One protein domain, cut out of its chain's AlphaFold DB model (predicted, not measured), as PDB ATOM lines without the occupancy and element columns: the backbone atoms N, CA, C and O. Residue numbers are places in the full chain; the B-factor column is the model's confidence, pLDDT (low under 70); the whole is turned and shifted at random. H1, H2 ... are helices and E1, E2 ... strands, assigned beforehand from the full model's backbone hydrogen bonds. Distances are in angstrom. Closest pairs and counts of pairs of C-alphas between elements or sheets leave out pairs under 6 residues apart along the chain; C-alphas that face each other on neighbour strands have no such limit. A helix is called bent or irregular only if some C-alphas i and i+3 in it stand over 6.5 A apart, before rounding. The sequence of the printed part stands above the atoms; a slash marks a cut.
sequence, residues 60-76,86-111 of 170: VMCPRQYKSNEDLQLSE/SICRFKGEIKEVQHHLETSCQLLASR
ATOM      1  N   VAL A  60     -48.438 -37.423 -17.549       94.38
ATOM      2  CA  VAL A  60     -47.207 -38.209 -17.545       94.38
ATOM      3  C   VAL A  60     -46.276 -37.772 -16.424       94.38
ATOM      4  O   VAL A  60     -46.327 -36.643 -15.937       94.38
ATOM      5  N   MET A  61     -45.411 -38.692 -16.008       93.62
ATOM      6  CA  MET A  61     -44.288 -38.380 -15.126       93.62
ATOM      7  C   MET A  61     -43.101 -37.825 -15.922       93.62
ATOM      8  O   MET A  61     -43.014 -38.002 -17.139       93.62
ATOM      9  N   CYS A  62     -42.146 -37.196 -15.235       91.88
ATOM     10  CA  CYS A  62     -40.918 -36.718 -15.866       91.88
ATOM     11  C   CYS A  62     -40.151 -37.866 -16.561       91.88
ATOM     12  O   CYS A  62     -39.752 -38.821 -15.886       91.88
ATOM     13  N   PRO A  63     -39.823 -37.760 -17.864       89.94
ATOM     14  CA  PRO A  63     -39.052 -38.793 -18.561       89.94
ATOM     15  C   PRO A  63     -37.678 -39.067 -17.932       89.94
ATOM     16  O   PRO A  63     -37.201 -40.198 -17.924       89.94
ATOM     17  N   ARG A  64     -37.036 -38.039 -17.356       87.94
ATOM     18  CA  ARG A  64     -35.749 -38.202 -16.662       87.94
ATOM     19  C   ARG A  64     -35.891 -38.949 -15.341       87.94
ATOM     20  O   ARG A  64     -35.003 -39.712 -14.993       87.94
ATOM     21  N   GLN A  65     -37.003 -38.756 -14.634       86.50
ATOM     22  CA  GLN A  65     -37.300 -39.501 -13.411       86.50
ATOM     23  C   GLN A  65     -37.526 -40.982 -13.723       86.50
ATOM     24  O   GLN A  65     -36.998 -41.833 -13.016       86.50
ATOM     25  N   TYR A  66     -38.267 -41.286 -14.795       86.19
ATOM     26  CA  TYR A  66     -38.494 -42.665 -15.235       86.19
ATOM     27  C   TYR A  66     -37.169 -43.390 -15.509       86.19
ATOM     28  O   TYR A  66     -36.920 -44.443 -14.930       86.19
ATOM     29  N   LYS A  67     -36.281 -42.770 -16.299       83.75
ATOM     30  CA  LYS A  67     -34.961 -43.333 -16.608       83.75
ATOM     31  C   LYS A  67     -34.105 -43.558 -15.355       83.75
ATOM     32  O   LYS A  67     -33.561 -44.638 -15.171       83.75
ATOM     33  N   SER A  68     -34.033 -42.572 -14.460       76.31
ATOM     34  CA  SER A  68     -33.274 -42.718 -13.211       76.31
ATOM     35  C   SER A  68     -33.800 -43.849 -12.321       76.31
ATOM     36  O   SER A  68     -33.021 -44.497 -11.630       76.31
ATOM     37  N   ASN A  69     -35.113 -44.094 -12.319       71.81
ATOM     38  CA  ASN A  69     -35.709 -45.197 -11.566       71.81
ATOM     39  C   ASN A  69     -35.424 -46.567 -12.202       71.81
ATOM     40  O   ASN A  69     -35.318 -47.554 -11.477       71.81
ATOM     41  N   GLU A  70     -35.311 -46.639 -13.530       67.00
ATOM     42  CA  GLU A  70     -34.914 -47.849 -14.260       67.00
ATOM     43  C   GLU A  70     -33.463 -48.241 -13.923       67.00
ATOM     44  O   GLU A  70     -33.207 -49.376 -13.522       67.00
ATOM     45  N   ASP A  71     -32.539 -47.274 -13.942       63.59
ATOM     46  CA  ASP A  71     -31.122 -47.486 -13.597       63.59
ATOM     47  C   ASP A  71     -30.921 -47.896 -12.115       63.59
ATOM     48  O   ASP A  71     -30.013 -48.662 -11.769       63.59
ATOM     49  N   LEU A  72     -31.780 -47.409 -11.209       62.91
ATOM     50  CA  LEU A  72     -31.748 -47.767  -9.783       62.91
ATOM     51  C   LEU A  72     -32.249 -49.189  -9.503       62.91
ATOM     52  O   LEU A  72     -31.739 -49.834  -8.590       62.91
ATOM     53  N   GLN A  73     -33.204 -49.700 -10.287       55.84
ATOM     54  CA  GLN A  73     -33.674 -51.083 -10.147       55.84
ATOM     55  C   GLN A  73     -32.614 -52.105 -10.584       55.84
ATOM     56  O   GLN A  73     -32.590 -53.219 -10.070       55.84
ATOM     57  N   LEU A  74     -31.687 -51.723 -11.469       54.94
ATOM     58  CA  LEU A  74     -30.584 -52.589 -11.896       54.94
ATOM     59  C   LEU A  74     -29.419 -52.632 -10.883       54.94
ATOM     60  O   LEU A  74     -28.614 -53.561 -10.901       54.94
ATOM     61  N   SER A  75     -29.318 -51.640  -9.991       51.72
ATOM     62  CA  SER A  75     -28.167 -51.424  -9.096       51.72
ATOM     63  C   SER A  75     -28.445 -51.730  -7.619       51.72
ATOM     64  O   SER A  75     -27.762 -51.214  -6.734       51.72
ATOM     65  N   GLU A  76     -29.407 -52.609  -7.329       48.12
ATOM     66  CA  GLU A  76     -29.879 -52.946  -5.976       48.12
ATOM     67  C   GLU A  76     -28.863 -53.709  -5.078       48.12
ATOM     68  O   GLU A  76     -29.230 -54.586  -4.300       48.12
ATOM     69  N   SER A  86     -31.930 -35.034  -5.929       61.38
ATOM     70  CA  SER A  86     -32.979 -34.129  -6.379       61.38
ATOM     71  C   SER A  86     -34.037 -34.918  -7.158       61.38
ATOM     72  O   SER A  86     -33.967 -35.103  -8.372       61.38
ATOM     73  N   ILE A  87     -35.018 -35.467  -6.443       76.06
ATOM     74  CA  ILE A  87     -36.093 -36.243  -7.044       76.06
ATOM     75  C   ILE A  87     -37.021 -35.241  -7.722       76.06
ATOM     76  O   ILE A  87     -37.773 -34.518  -7.070       76.06
ATOM     77  N   CYS A  88     -36.988 -35.212  -9.053       87.69
ATOM     78  CA  CYS A  88     -38.047 -34.566  -9.814       87.69
ATOM     79  C   CYS A  88     -39.385 -35.235  -9.465       87.69
ATOM     80  O   CYS A  88     -39.483 -36.459  -9.479       87.69
ATOM     81  N   ARG A  89     -40.407 -34.429  -9.154       88.75
ATOM     82  CA  ARG A  89     -41.779 -34.887  -8.859       88.75
ATOM     83  C   ARG A  89     -42.796 -34.410  -9.895       88.75
ATOM     84  O   ARG A  89     -43.987 -34.346  -9.607       88.75
ATOM     85  N   PHE A  90     -42.334 -34.023 -11.081       92.31
ATOM     86  CA  PHE A  90     -43.221 -33.523 -12.123       92.31
ATOM     87  C   PHE A  90     -44.224 -34.598 -12.545       92.31
ATOM     88  O   PHE A  90     -43.852 -35.721 -12.900       92.31
ATOM     89  N   LYS A  91     -45.494 -34.200 -12.525       94.19
ATOM     90  CA  LYS A  91     -46.636 -34.932 -13.049       94.19
ATOM     91  C   LYS A  91     -47.556 -33.905 -13.696       94.19
ATOM     92  O   LYS A  91     -48.158 -33.106 -12.988       94.19
ATOM     93  N   GLY A  92     -47.612 -33.907 -15.017       95.12
ATOM     94  CA  GLY A  92     -48.319 -32.895 -15.798       95.12
ATOM     95  C   GLY A  92     -48.650 -33.417 -17.183       95.12
ATOM     96  O   GLY A  92     -48.382 -34.582 -17.492       95.12
ATOM     97  N   GLU A  93     -49.249 -32.576 -18.010       96.62
ATOM     98  CA  GLU A  93     -49.646 -32.976 -19.356       96.62
ATOM     99  C   GLU A  93     -48.426 -33.144 -20.275       96.62
ATOM    100  O   GLU A  93     -47.412 -32.458 -20.113       96.62
ATOM    101  N   ILE A  94     -48.516 -34.016 -21.287       94.69
ATOM    102  CA  ILE A  94     -47.417 -34.221 -22.250       94.69
ATOM    103  C   ILE A  94     -46.961 -32.897 -22.876       94.69
ATOM    104  O   ILE A  94     -45.758 -32.670 -23.020       94.69
ATOM    105  N   LYS A  95     -47.897 -31.997 -23.202       93.56
ATOM    106  CA  LYS A  95     -47.580 -30.685 -23.794       93.56
ATOM    107  C   LYS A  95     -46.694 -29.800 -22.904       93.56
ATOM    108  O   LYS A  95     -46.000 -28.925 -23.413       93.56
ATOM    109  N   GLU A  96     -46.686 -30.036 -21.596       95.06
ATOM    110  CA  GLU A  96     -45.920 -29.265 -20.609       95.06
ATOM    111  C   GLU A  96     -44.532 -29.864 -20.353       95.06
ATOM    112  O   GLU A  96     -43.643 -29.184 -19.834       95.06
ATOM    113  N   VAL A  97     -44.314 -31.126 -20.747       93.31
ATOM    114  CA  VAL A  97     -43.072 -31.865 -20.486       93.31
ATOM    115  C   VAL A  97     -41.861 -31.121 -21.026       93.31
ATOM    116  O   VAL A  97     -40.850 -31.040 -20.334       93.31
ATOM    117  N   GLN A  98     -41.933 -30.563 -22.236       91.38
ATOM    118  CA  GLN A  98     -40.781 -29.874 -22.817       91.38
ATOM    119  C   GLN A  98     -40.388 -28.637 -22.009       91.38
ATOM    120  O   GLN A  98     -39.222 -28.509 -21.641       91.38
ATOM    121  N   HIS A  99     -41.361 -27.790 -21.669       92.69
ATOM    122  CA  HIS A  99     -41.115 -26.628 -20.823       92.69
ATOM    123  C   HIS A  99     -40.520 -27.057 -19.479       92.69
ATOM    124  O   HIS A  99     -39.485 -26.541 -19.070       92.69
ATOM    125  N   HIS A 100     -41.101 -28.077 -18.837       92.81
ATOM    126  CA  HIS A 100     -40.553 -28.634 -17.607       92.81
ATOM    127  C   HIS A 100     -39.082 -29.060 -17.758       92.81
ATOM    128  O   HIS A 100     -38.238 -28.686 -16.943       92.81
ATOM    129  N   LEU A 101     -38.763 -29.824 -18.806       89.50
ATOM    130  CA  LEU A 101     -37.414 -30.322 -19.074       89.50
ATOM    131  C   LEU A 101     -36.393 -29.210 -19.341       89.50
ATOM    132  O   LEU A 101     -35.207 -29.468 -19.130       89.50
ATOM    133  N   GLU A 102     -36.828 -28.042 -19.813       88.38
ATOM    134  CA  GLU A 102     -35.983 -26.892 -20.156       88.38
ATOM    135  C   GLU A 102     -35.814 -25.906 -18.991       88.38
ATOM    136  O   GLU A 102     -34.730 -25.351 -18.835       88.38
ATOM    137  N   THR A 103     -36.843 -25.705 -18.160       87.62
ATOM    138  CA  THR A 103     -36.870 -24.585 -17.197       87.62
ATOM    139  C   THR A 103     -36.873 -24.991 -15.728       87.62
ATOM    140  O   THR A 103     -36.380 -24.237 -14.895       87.62
ATOM    141  N   SER A 104     -37.431 -26.153 -15.377       87.06
ATOM    142  CA  SER A 104     -37.759 -26.475 -13.974       87.06
ATOM    143  C   SER A 104     -37.351 -27.877 -13.525       87.06
ATOM    144  O   SER A 104     -37.461 -28.216 -12.344       87.06
ATOM    145  N   CYS A 105     -36.877 -28.726 -14.435       89.31
ATOM    146  CA  CYS A 105     -36.504 -30.091 -14.103       89.31
ATOM    147  C   CYS A 105     -35.225 -30.131 -13.259       89.31
ATOM    148  O   CYS A 105     -34.124 -29.961 -13.767       89.31
ATOM    149  N   GLN A 106     -35.352 -30.463 -11.976       81.94
ATOM    150  CA  GLN A 106     -34.227 -30.559 -11.029       81.94
ATOM    151  C   GLN A 106     -33.223 -31.678 -11.375       81.94
ATOM    152  O   GLN A 106     -32.083 -31.666 -10.914       81.94
ATOM    153  N   LEU A 107     -33.616 -32.609 -12.254       79.69
ATOM    154  CA  LEU A 107     -32.734 -33.619 -12.850       79.69
ATOM    155  C   LEU A 107     -31.905 -33.067 -14.032       79.69
ATOM    156  O   LEU A 107     -31.233 -33.834 -14.716       79.69
ATOM    157  N   LEU A 108     -31.964 -31.757 -14.323       66.94
ATOM    158  CA  LEU A 108     -31.082 -31.061 -15.277       66.94
ATOM    159  C   LEU A 108     -29.616 -31.032 -14.818       66.94
ATOM    160  O   LEU A 108     -28.713 -31.025 -15.655       66.94
ATOM    161  N   ALA A 109     -29.378 -31.015 -13.503       55.75
ATOM    162  CA  ALA A 109     -28.093 -30.624 -12.923       55.75
ATOM    163  C   ALA A 109     -26.949 -31.644 -13.102       55.75
ATOM    164  O   ALA A 109     -25.785 -31.290 -12.926       55.75
ATOM    165  N   SER A 110     -27.221 -32.882 -13.527       52.16
ATOM    166  CA  SER A 110     -26.175 -33.909 -13.681       52.16
ATOM    167  C   SER A 110     -25.264 -33.727 -14.905       52.16
ATOM    168  O   SER A 110     -24.292 -34.468 -15.048       52.16
ATOM    169  N   ARG A 111     -25.525 -32.746 -15.787       46.22
ATOM    170  CA  ARG A 111     -24.616 -32.407 -16.905       46.22
ATOM    171  C   ARG A 111     -23.767 -31.158 -16.686       46.22
ATOM    172  O   ARG A 111     -22.697 -31.076 -17.277       46.22
TER     173      ARG A 111
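Overview. This is residues 60 to 76 and 86 to 111 of the 170 residues of an uncharacterized protein of Reticulomyxa filosa (UniProt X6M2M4). One helix, H1, reaches out as an arm from a small body, and the second helix, H2, stands roughly crosswise beyond the base of that arm, like the bar of a rough, loose T whose stem, H1, points at the side of H2 without reaching it; residues 69 to 76 stick out. The body also holds a short strand, E1, leading straight into H2, and residues 60 to 61 pair with it, antiparallel. The printed part has 43 residues, with H1, E1 and H2 in that order along the chain, no two named strands paired, and the class mostly helix. It is only just compact, close to loose, with a radius of gyration of the C-alphas of 10.8 A, and it is only just elongated, spanning 33 by 22 by 12 A.

Arrangement. Begin with the longest helix, H1, residues 63 to 74, and look along it to residues 69 to 76, of which 69 to 74 belong to H1: this stretch stands free. Next find H2, residues 94 to 103; H1 and H2 are only just apart, with their closest C-alphas 8.2 A from each other. Then find E1, residues 91 to 93, which is apart from H1 and pairs with no named strand. Residues 91 to 92 of E1 do have a short antiparallel pairing with residues 60 to 61. E1 and H2 meet only through their link, which is tight, with 0 residues between them. In the backbone of H1 every O i to N i+4 pair is within hydrogen-bond range, while in H2 4 of 6 are.

Along the chain. Find C-alpha 63 at (-39.052, -38.793, -18.561); from there H1 runs for 12 residues and 17.5 A to C-alpha 74 at (-30.584, -52.589, -11.896). E1 starts at Lys 91 and ends at Glu 93, 7.3 A from first to last C-alpha. H2 follows at Ile 94 and runs 15.2 A to Thr 103, whose C-alpha is at (-36.870, -24.585, -17.197). H2 is irregular, but only just: C-alphas 95 and 98 are 6.9 A apart.

Size, cuts and confidence. Look for the two C-alphas farthest apart, those of Glu 76 and Lys 95, at 33.6 A. Without residues 69 to 76, the body has 35 residues and spans 24 by 17 by 12 A. Residues 77 to 85 are not printed, and C-alphas 76 and 86 are 19.1 A apart across this cut, which lies in the link from H1 to E1. In the B-factor column the mean pLDDT of the printed part is 79.9; residues 70 to 76, residue 86 and residues 108 to 111 of this model are under 70.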